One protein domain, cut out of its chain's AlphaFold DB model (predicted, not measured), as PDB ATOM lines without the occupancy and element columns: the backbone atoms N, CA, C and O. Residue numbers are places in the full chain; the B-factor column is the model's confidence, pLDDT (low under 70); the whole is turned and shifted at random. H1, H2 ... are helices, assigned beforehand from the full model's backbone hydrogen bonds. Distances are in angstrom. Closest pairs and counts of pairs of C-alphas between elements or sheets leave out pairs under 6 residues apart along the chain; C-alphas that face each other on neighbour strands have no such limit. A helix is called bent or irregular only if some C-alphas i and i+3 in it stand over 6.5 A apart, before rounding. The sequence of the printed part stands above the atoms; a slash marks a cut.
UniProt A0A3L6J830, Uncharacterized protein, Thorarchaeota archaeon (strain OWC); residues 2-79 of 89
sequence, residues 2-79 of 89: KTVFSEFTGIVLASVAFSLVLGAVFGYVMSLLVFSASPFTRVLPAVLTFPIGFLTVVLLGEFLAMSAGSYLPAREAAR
ATOM      1  N   LYS A   2     229.306 228.924 253.638       66.75
ATOM      2  CA  LYS A   2     229.404 227.989 252.491       66.75
ATOM      3  C   LYS A   2     230.590 227.007 252.563       66.75
ATOM      4  O   LYS A   2     230.383 225.828 252.323       66.75
ATOM      5  N   THR A   3     231.787 227.465 252.943       78.75
ATOM      6  CA  THR A   3     232.999 226.619 253.002       78.75
ATOM      7  C   THR A   3     232.902 225.523 254.063       78.75
ATOM      8  O   THR A   3     232.952 224.349 253.730       78.75
ATOM      9  N   VAL A   4     232.639 225.896 255.319       75.50
ATOM     10  CA  VAL A   4     232.528 224.951 256.447       75.50
ATOM     11  C   VAL A   4     231.402 223.936 256.224       75.50
ATOM     12  O   VAL A   4     231.585 222.744 256.430       75.50
ATOM     13  N   PHE A   5     230.241 224.381 255.734       74.06
ATOM     14  CA  PHE A   5     229.136 223.469 255.426       74.06
ATOM     15  C   PHE A   5     229.482 222.492 254.287       74.06
ATOM     16  O   PHE A   5     229.110 221.322 254.347       74.06
ATOM     17  N   SER A   6     230.225 222.948 253.273       78.12
ATOM     18  CA  SER A   6     230.718 222.090 252.190       78.12
ATOM     19  C   SER A   6     231.717 221.046 252.693       78.12
ATOM     20  O   SER A   6     231.659 219.900 252.255       78.12
ATOM     21  N   GLU A   7     232.609 221.413 253.615       83.38
ATOM     22  CA  GLU A   7     233.558 220.481 254.237       83.38
ATOM     23  C   GLU A   7     232.827 219.406 255.045       83.38
ATOM     24  O   GLU A   7     233.058 218.214 254.836       83.38
ATOM     25  N   PHE A   8     231.869 219.805 255.890       81.38
ATOM     26  CA  PHE A   8     231.034 218.854 256.627       81.38
ATOM     27  C   PHE A   8     230.245 217.941 255.686       81.38
ATOM     28  O   PHE A   8     230.239 216.730 255.884       81.38
ATOM     29  N   THR A   9     229.647 218.479 254.619       81.56
ATOM     30  CA  THR A   9     228.915 217.670 253.628       81.56
ATOM     31  C   THR A   9     229.827 216.641 252.951       81.56
ATOM     32  O   THR A   9     229.430 215.489 252.773       81.56
ATOM     33  N   GLY A  10     231.063 217.022 252.611       84.69
ATOM     34  CA  GLY A  10     232.055 216.114 252.034       84.69
ATOM     35  C   GLY A  10     232.426 214.965 252.975       84.69
ATOM     36  O   GLY A  10     232.459 213.812 252.549       84.69
ATOM     37  N   ILE A  11     232.627 215.256 254.264       86.44
ATOM     38  CA  ILE A  11     232.915 214.241 255.291       86.44
ATOM     39  C   ILE A  11     231.728 213.287 255.462       86.44
ATOM     40  O   ILE A  11     231.923 212.075 255.548       86.44
ATOM     41  N   VAL A  12     230.499 213.808 255.473       85.69
ATOM     42  CA  VAL A  12     229.278 212.993 255.578       85.69
ATOM     43  C   VAL A  12     229.149 212.043 254.392       85.69
ATOM     44  O   VAL A  12     228.963 210.845 254.590       85.69
ATOM     45  N   LEU A  13     229.323 212.535 253.162       86.56
ATOM     46  CA  LEU A  13     229.278 211.694 251.963       86.56
ATOM     47  C   LEU A  13     230.388 210.636 251.951       86.56
ATOM     48  O   LEU A  13     230.124 209.483 251.613       86.56
ATOM     49  N   ALA A  14     231.608 211.003 252.352       90.25
ATOM     50  CA  ALA A  14     232.717 210.060 252.461       90.25
ATOM     51  C   ALA A  14     232.426 208.963 253.497       90.25
ATOM     52  O   ALA A  14     232.666 207.787 253.233       90.25
ATOM     53  N   SER A  15     231.852 209.340 254.641       88.75
ATOM     54  CA  SER A  15     231.473 208.405 255.705       88.75
ATOM     55  C   SER A  15     230.391 207.435 255.234       88.75
ATOM     56  O   SER A  15     230.547 206.230 255.393       88.75
ATOM     57  N   VAL A  16     229.346 207.939 254.568       88.69
ATOM     58  CA  VAL A  16     228.270 207.118 253.989       88.69
ATOM     59  C   VAL A  16     228.810 206.141 252.941       88.69
ATOM     60  O   VAL A  16     228.470 204.957 252.955       88.69
ATOM     61  N   ALA A  17     229.683 206.609 252.045       90.94
ATOM     62  CA  ALA A  17     230.316 205.752 251.048       90.94
ATOM     63  C   ALA A  17     231.168 204.654 251.706       90.94
ATOM     64  O   ALA A  17     231.119 203.496 251.289       90.94
ATOM     65  N   PHE A  18     231.906 204.994 252.763       92.75
ATOM     66  CA  PHE A  18     232.717 204.034 253.504       92.75
ATOM     67  C   PHE A  18     231.850 202.999 254.232       92.75
ATOM     68  O   PHE A  18     232.117 201.803 254.122       92.75
ATOM     69  N   SER A  19     230.772 203.432 254.895       89.06
ATOM     70  CA  SER A  19     229.786 202.555 255.543       89.06
ATOM     71  C   SER A  19     229.156 201.573 254.556       89.06
ATOM     72  O   SER A  19     229.020 200.391 254.868       89.06
ATOM     73  N   LEU A  20     228.827 202.026 253.342       90.12
ATOM     74  CA  LEU A  20     228.301 201.168 252.276       90.12
ATOM     75  C   LEU A  20     229.289 200.074 251.870       90.12
ATOM     76  O   LEU A  20     228.917 198.901 251.797       90.12
ATOM     77  N   VAL A  21     230.546 200.446 251.621       93.62
ATOM     78  CA  VAL A  21     231.592 199.494 251.227       93.62
ATOM     79  C   VAL A  21     231.847 198.491 252.348       93.62
ATOM     80  O   VAL A  21     231.827 197.283 252.101       93.62
ATOM     81  N   LEU A  22     232.031 198.961 253.585       92.44
ATOM     82  CA  LEU A  22     232.274 198.078 254.726       92.44
ATOM     83  C   LEU A  22     231.088 197.150 254.983       92.44
ATOM     84  O   LEU A  22     231.284 195.955 255.183       92.44
ATOM     85  N   GLY A  23     229.866 197.684 254.955       89.75
ATOM     86  CA  GLY A  23     228.645 196.915 255.164       89.75
ATOM     87  C   GLY A  23     228.467 195.820 254.115       89.75
ATOM     88  O   GLY A  23     228.123 194.691 254.463       89.75
ATOM     89  N   ALA A  24     228.770 196.112 252.846       88.88
ATOM     90  CA  ALA A  24     228.723 195.122 251.773       88.88
ATOM     91  C   ALA A  24     229.773 194.016 251.962       88.88
ATOM     92  O   ALA A  24     229.436 192.833 251.880       88.88
ATOM     93  N   VAL A  25     231.024 194.383 252.265       92.88
ATOM     94  CA  VAL A  25     232.105 193.418 252.532       92.88
ATOM     95  C   VAL A  25     231.757 192.544 253.735       92.88
ATOM     96  O   VAL A  25     231.847 191.319 253.660       92.88
ATOM     97  N   PHE A  26     231.304 193.153 254.829       91.00
ATOM     98  CA  PHE A  26     230.954 192.439 256.051       91.00
ATOM     99  C   PHE A  26     229.759 191.507 255.839       91.00
ATOM    100  O   PHE A  26     229.811 190.340 256.220       91.00
ATOM    101  N   GLY A  27     228.706 191.985 255.170       88.00
ATOM    102  CA  GLY A  27     227.537 191.178 254.828       88.00
ATOM    103  C   GLY A  27     227.889 189.976 253.950       88.00
ATOM    104  O   GLY A  27     227.405 188.870 254.199       88.00
ATOM    105  N   TYR A  28     228.780 190.157 252.972       87.12
ATOM    106  CA  TYR A  28     229.275 189.069 252.131       87.12
ATOM    107  C   TYR A  28     230.060 188.025 252.939       87.12
ATOM    108  O   TYR A  28     229.739 186.836 252.885       87.12
ATOM    109  N   VAL A  29     231.039 188.457 253.741       90.75
ATOM    110  CA  VAL A  29     231.859 187.556 254.569       90.75
ATOM    111  C   VAL A  29     230.999 186.802 255.583       90.75
ATOM    112  O   VAL A  29     231.115 185.582 255.704       90.75
ATOM    113  N   MET A  30     230.086 187.490 256.270       87.56
ATOM    114  CA  MET A  30     229.169 186.853 257.217       87.56
ATOM    115  C   MET A  30     228.246 185.850 256.537       87.56
ATOM    116  O   MET A  30     228.005 184.782 257.093       87.56
ATOM    117  N   SER A  31     227.779 186.141 255.321       84.75
ATOM    118  CA  SER A  31     226.980 185.186 254.553       84.75
ATOM    119  C   SER A  31     227.771 183.906 254.270       84.75
ATOM    120  O   SER A  31     227.246 182.816 254.475       84.75
ATOM    121  N   LEU A  32     229.047 184.012 253.878       85.19
ATOM    122  CA  LEU A  32     229.910 182.844 253.664       85.19
ATOM    123  C   LEU A  32     230.128 182.033 254.946       85.19
ATOM    124  O   LEU A  32     230.079 180.803 254.904       85.19
ATOM    125  N   LEU A  33     230.351 182.699 256.081       87.25
ATOM    126  CA  LEU A  33     230.552 182.036 257.372       87.25
ATOM    127  C   LEU A  33     229.284 181.324 257.852       87.25
ATOM    128  O   LEU A  33     229.347 180.162 258.248       87.25
ATOM    129  N   VAL A  34     228.132 181.996 257.777       85.62
ATOM    130  CA  VAL A  34     226.833 181.432 258.175       85.62
ATOM    131  C   VAL A  34     226.463 180.252 257.289       85.62
ATOM    132  O   VAL A  34     226.016 179.228 257.805       85.62
ATOM    133  N   PHE A  35     226.690 180.357 255.975       83.75
ATOM    134  CA  PHE A  35     226.531 179.203 255.100       83.75
ATOM    135  C   PHE A  35     227.486 178.097 255.522       83.75
ATOM    136  O   PHE A  35     227.013 177.028 255.859       83.75
ATOM    137  N   SER A  36     228.788 178.344 255.638       82.88
ATOM    138  CA  SER A  36     229.760 177.299 256.004       82.88
ATOM    139  C   SER A  36     229.450 176.590 257.333       82.88
ATOM    140  O   SER A  36     229.722 175.400 257.466       82.88
ATOM    141  N   ALA A  37     228.853 177.289 258.303       84.94
ATOM    142  CA  ALA A  37     228.440 176.726 259.588       84.94
ATOM    143  C   ALA A  37     227.069 176.017 259.556       84.94
ATOM    144  O   ALA A  37     226.715 175.316 260.505       84.94
ATOM    145  N   SER A  38     226.275 176.194 258.497       83.69
ATOM    146  CA  SER A  38     224.923 175.645 258.406       83.69
ATOM    147  C   SER A  38     224.936 174.140 258.100       83.69
ATOM    148  O   SER A  38     225.546 173.704 257.114       83.69
ATOM    149  N   PRO A  39     224.182 173.321 258.862       82.12
ATOM    150  CA  PRO A  39     224.057 171.887 258.598       82.12
ATOM    151  C   PRO A  39     223.274 171.581 257.309       82.12
ATOM    152  O   PRO A  39     223.310 170.454 256.820       82.12
ATOM    153  N   PHE A  40     222.590 172.578 256.733       81.69
ATOM    154  CA  PHE A  40     221.749 172.433 255.543       81.69
ATOM    155  C   PHE A  40     222.440 172.847 254.237       81.69
ATOM    156  O   PHE A  40     221.820 172.793 253.178       81.69
ATOM    157  N   THR A  41     223.723 173.215 254.280       75.88
ATOM    158  CA  THR A  41     224.528 173.637 253.110       75.88
ATOM    159  C   THR A  41     224.512 172.683 251.929       75.88
ATOM    160  O   THR A  41     224.643 173.115 250.789       75.88
ATOM    161  N   ARG A  42     224.375 171.378 252.187       77.25
ATOM    162  CA  ARG A  42     224.322 170.351 251.138       77.25
ATOM    163  C   ARG A  42     222.977 170.274 250.417       77.25
ATOM    164  O   ARG A  42     222.918 169.681 249.348       77.25
ATOM    165  N   VAL A  43     221.914 170.821 251.009       80.94
ATOM    166  CA  VAL A  43     220.534 170.667 250.523       80.94
ATOM    167  C   VAL A  43     219.951 171.998 250.057       80.94
ATOM    168  O   VAL A  43     219.205 172.023 249.082       80.94
ATOM    169  N   LEU A  44     220.287 173.105 250.726       76.38
ATOM    170  CA  LEU A  44     219.794 174.434 250.378       76.38
ATOM    171  C   LEU A  44     220.897 175.276 249.717       76.38
ATOM    172  O   LEU A  44     221.981 175.410 250.290       76.38
ATOM    173  N   PRO A  45     220.621 175.887 248.550       75.19
ATOM    174  CA  PRO A  45     221.552 176.807 247.915       75.19
ATOM    175  C   PRO A  45     221.710 178.083 248.742       75.19
ATOM    176  O   PRO A  45     220.808 178.493 249.480       75.19
ATOM    177  N   ALA A  46     222.859 178.738 248.581       71.50
ATOM    178  CA  ALA A  46     223.112 179.992 249.259       71.50
ATOM    179  C   ALA A  46     222.211 181.113 248.727       71.50
ATOM    180  O   ALA A  46     222.336 181.513 247.571       71.50
ATOM    181  N   VAL A  47     221.312 181.632 249.569       72.44
ATOM    182  CA  VAL A  47     220.463 182.779 249.226       72.44
ATOM    183  C   VAL A  47     221.090 184.040 249.804       72.44
ATOM    184  O   VAL A  47     220.906 184.370 250.976       72.44
ATOM    185  N   LEU A  48     221.850 184.748 248.970       73.31
ATOM    186  CA  LEU A  48     222.355 186.075 249.305       73.31
ATOM    187  C   LEU A  48     221.248 187.091 249.006       73.31
ATOM    188  O   LEU A  48     220.958 187.380 247.848       73.31
ATOM    189  N   THR A  49     220.607 187.616 250.050       79.50
ATOM    190  CA  THR A  49     219.565 188.640 249.892       79.50
ATOM    191  C   THR A  49     220.097 189.967 250.402       79.50
ATOM    192  O   THR A  49     220.498 190.066 251.559       79.50
ATOM    193  N   PHE A  50     220.090 190.995 249.555       80.06
ATOM    194  CA  PHE A  50     220.440 192.350 249.975       80.06
ATOM    195  C   PHE A  50     219.189 193.064 250.510       80.06
ATOM    196  O   PHE A  50     218.236 193.256 249.751       80.06
ATOM    197  N   PRO A  51     219.149 193.476 251.791       85.25
ATOM    198  CA  PRO A  51     217.961 194.073 252.395       85.25
ATOM    199  C   PRO A  51     217.843 195.562 252.034       85.25
ATOM    200  O   PRO A  51     217.974 196.433 252.892       85.25
ATOM    201  N   ILE A  52     217.583 195.863 250.757       86.94
ATOM    202  CA  ILE A  52     217.596 197.228 250.193       86.94
ATOM    203  C   ILE A  52     216.702 198.191 250.992       86.94
ATOM    204  O   ILE A  52     217.104 199.323 251.256       86.94
ATOM    205  N   GLY A  53     215.518 197.740 251.423       90.19
ATOM    206  CA  GLY A  53     214.580 198.563 252.195       90.19
ATOM    207  C   GLY A  53     215.155 199.013 253.538       90.19
ATOM    208  O   GLY A  53     215.164 200.204 253.841       90.19
ATOM    209  N   PHE A  54     215.705 198.074 254.312       87.88
ATOM    210  CA  PHE A  54     216.357 198.383 255.587       87.88
ATOM    211  C   PHE A  54     217.574 199.290 255.381       87.88
ATOM    212  O   PHE A  54     217.727 200.295 256.069       87.88
ATOM    213  N   LEU A  55     218.395 198.972 254.378       88.75
ATOM    214  CA  LEU A  55     219.611 199.712 254.052       88.75
ATOM    215  C   LEU A  55     219.294 201.172 253.689       88.75
ATOM    216  O   LEU A  55     219.938 202.087 254.185       88.75
ATOM    217  N   THR A  56     218.232 201.402 252.916       89.56
ATOM    218  CA  THR A  56     217.765 202.752 252.558       89.56
ATOM    219  C   THR A  56     217.344 203.561 253.786       89.56
ATOM    220  O   THR A  56     217.716 204.726 253.912       89.56
ATOM    221  N   VAL A  57     216.591 202.952 254.709       94.12
ATOM    222  CA  VAL A  57     216.139 203.624 255.938       94.12
ATOM    223  C   VAL A  57     217.326 204.007 256.819       94.12
ATOM    224  O   VAL A  57     217.377 205.132 257.313       94.12
ATOM    225  N   VAL A  58     218.294 203.102 256.981       91.25
ATOM    226  CA  VAL A  58     219.507 203.363 257.769       91.25
ATOM    227  C   VAL A  58     220.320 204.503 257.157       91.25
ATOM    228  O   VAL A  58     220.673 205.434 257.875       91.25
ATOM    229  N   LEU A  59     220.545 204.487 255.841       90.19
ATOM    230  CA  LEU A  59     221.298 205.540 255.150       90.19
ATOM    231  C   LEU A  59     220.635 206.914 255.261       90.19
ATOM    232  O   LEU A  59     221.312 207.915 255.491       90.19
ATOM    233  N   LEU A  60     219.307 206.977 255.124       91.06
ATOM    234  CA  LEU A  60     218.563 208.220 255.335       91.06
ATOM    235  C   LEU A  60     218.689 208.703 256.783       91.06
ATOM    236  O   LEU A  60     218.890 209.895 257.016       91.06
ATOM    237  N   GLY A  61     218.608 207.785 257.750       92.19
ATOM    238  CA  GLY A  61     218.810 208.083 259.165       92.19
ATOM    239  C   GLY A  61     220.201 208.645 259.458       92.19
ATOM    240  O   GLY A  61     220.308 209.691 260.097       92.19
ATOM    241  N   GLU A  62     221.258 208.005 258.952       88.50
ATOM    242  CA  GLU A  62     222.642 208.478 259.089       88.50
ATOM    243  C   GLU A  62     222.822 209.866 258.481       88.50
ATOM    244  O   GLU A  62     223.350 210.767 259.136       88.50
ATOM    245  N   PHE A  63     222.331 210.070 257.258       88.25
ATOM    246  CA  PHE A  63     222.450 211.353 256.578       88.25
ATOM    247  C   PHE A  63     221.776 212.482 257.368       88.25
ATOM    248  O   PHE A  63     222.359 213.557 257.540       88.25
ATOM    249  N   LEU A  64     220.570 212.241 257.892       90.94
ATOM    250  CA  LEU A  64     219.848 213.206 258.722       90.94
ATOM    251  C   LEU A  64     220.565 213.466 260.049       90.94
ATOM    252  O   LEU A  64     220.730 214.626 260.426       90.94
ATOM    253  N   ALA A  65     221.020 212.418 260.736       89.31
ATOM    254  CA  ALA A  65     221.718 212.538 262.013       89.31
ATOM    255  C   ALA A  65     223.019 213.339 261.870       89.31
ATOM    256  O   ALA A  65     223.284 214.250 262.656       89.31
ATOM    257  N   MET A  66     223.802 213.060 260.829       86.56
ATOM    258  CA  MET A  66     225.046 213.771 260.555       86.56
ATOM    259  C   MET A  66     224.810 215.220 260.109       86.56
ATOM    260  O   MET A  66     225.500 216.140 260.564       86.56
ATOM    261  N   SER A  67     223.806 215.455 259.263       84.56
ATOM    262  CA  SER A  67     223.422 216.810 258.848       84.56
ATOM    263  C   SER A  67     222.952 217.644 260.044       84.56
ATOM    264  O   SER A  67     223.373 218.786 260.211       84.56
ATOM    265  N   ALA A  68     222.140 217.062 260.930       87.38
ATOM    266  CA  ALA A  68     221.697 217.720 262.154       87.38
ATOM    267  C   ALA A  68     222.861 217.982 263.125       87.38
ATOM    268  O   ALA A  68     222.967 219.080 263.674       87.38
ATOM    269  N   GLY A  69     223.766 217.012 263.297       85.00
ATOM    270  CA  GLY A  69     224.942 217.142 264.163       85.00
ATOM    271  C   GLY A  69     225.919 218.227 263.704       85.00
ATOM    272  O   GLY A  69     226.476 218.948 264.529       85.00
ATOM    273  N   SER A  70     226.086 218.401 262.392       82.81
ATOM    274  CA  SER A  70     226.963 219.432 261.816       82.81
ATOM    275  C   SER A  70     226.328 220.829 261.750       82.81
ATOM    276  O   SER A  70     227.041 221.827 261.631       82.81
ATOM    277  N   TYR A  71     225.004 220.940 261.883       83.62
ATOM    278  CA  TYR A  71     224.298 222.217 261.757       83.62
ATOM    279  C   TYR A  71     224.655 223.224 262.859       83.62
ATOM    280  O   TYR A  71     224.954 224.385 262.569       83.62
ATOM    281  N   LEU A  72     224.648 222.795 264.125       83.62
ATOM    282  CA  LEU A  72     224.992 223.653 265.266       83.62
ATOM    283  C   LEU A  72     226.422 224.217 265.192       83.62
ATOM    284  O   LEU A  72     226.557 225.443 265.220       83.62
ATOM    285  N   PRO A  73     227.485 223.396 265.047       82.62
ATOM    286  CA  PRO A  73     228.847 223.919 264.957       82.62
ATOM    287  C   PRO A  73     229.040 224.808 263.723       82.62
ATOM    288  O   PRO A  73     229.677 225.856 263.825       82.62
ATOM    289  N   ALA A  74     228.428 224.471 262.582       82.31
ATOM    290  CA  ALA A  74     228.486 225.317 261.390       82.31
ATOM    291  C   ALA A  74     227.834 226.695 261.613       82.31
ATOM    292  O   ALA A  74     228.305 227.699 261.069       82.31
ATOM    293  N   ARG A  75     226.765 226.764 262.418       83.56
ATOM    294  CA  ARG A  75     226.093 228.020 262.765       83.56
ATOM    295  C   ARG A  75     226.944 228.896 263.679       83.56
ATOM    296  O   ARG A  75     227.032 230.097 263.439       83.56
ATOM    297  N   GLU A  76     227.558 228.315 264.704       84.44
ATOM    298  CA  GLU A  76     228.397 229.062 265.650       84.44
ATOM    299  C   GLU A  76     229.698 229.546 264.982       84.44
ATOM    300  O   GLU A  76     230.056 230.721 265.098       84.44
ATOM    301  N   ALA A  77     230.331 228.713 264.148       81.94
ATOM    302  CA  ALA A  77     231.495 229.113 263.352       81.94
ATOM    303  C   ALA A  77     231.186 230.292 262.411       81.94
ATOM    304  O   ALA A  77     232.023 231.167 262.206       81.94
ATOM    305  N   ALA A  78     229.969 230.361 261.861       81.00
ATOM    306  CA  ALA A  78     229.559 231.459 260.986       81.00
ATOM    307  C   ALA A  78     229.342 232.798 261.713       81.00
ATOM    308  O   ALA A  78     229.302 233.832 261.050       81.00
ATOM    309  N   ARG A  79     229.168 232.787 263.041       83.69
ATOM    310  CA  ARG A  79     228.924 233.983 263.868       83.69
ATOM    311  C   ARG A  79     230.169 234.488 264.593       83.69
ATOM    312  O   ARG A  79     230.113 235.536 265.226       83.69
TER     313      ARG A  79
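AT A GLANCE: This is residues 2 to 79 of the 89 residues of an uncharacterized protein of Thorarchaeota archaeon (strain OWC) (UniProt A0A3L6J830). This is a long, loose helical hairpin: H1 runs nearly the whole length, and the shorter, bent H2 comes back beside its first part; residues 37 to 43 stick out at the turn. The printed part has 78 residues with two named helices, H1 then H2, and no named strand: all helix. It is an extended rod, 65 by 18 by 14 A, with a radius of gyration of the C-alphas of 18.8 A.

IN THESE COORDINATES: Find C-alpha 2 at (229.404, 227.989, 252.491); from there H1 runs 51.8 A to residue 37. H2, residues 52 to 79, was assigned as one helix by its hydrogen bonds but is bent, with C-alphas 69 and 72 6.6 A apart. Its arms are H2a, residues 52 to 69, 25.4 A long, and H2b, residues 72 to 79, ending at (228.924, 233.983, 263.868).

HOW THE PARTS SIT: H1 and H2a form a hairpin and touch through residues 9 to 16 and 59 to 67 alone; their closest C-alphas, Val 12 and Met 66, are 6.6 A apart. They run opposite ways at a shallow tilt of 33 degrees, only just short of steep. H2b is close to H1 but not clearly touching, Phe 5 and Ala 74 having the closest C-alphas, 6.3 A apart. In H1, H2a and H2b every O i to N i+4 pair is within hydrogen-bond range.

THE WHOLE: The farthest C-alphas, Val 43 and Arg 79, are 65.2 A apart. The link, residues 38 to 51, is long, and the printed part has no cut. Only residue 2 has pLDDT under 70.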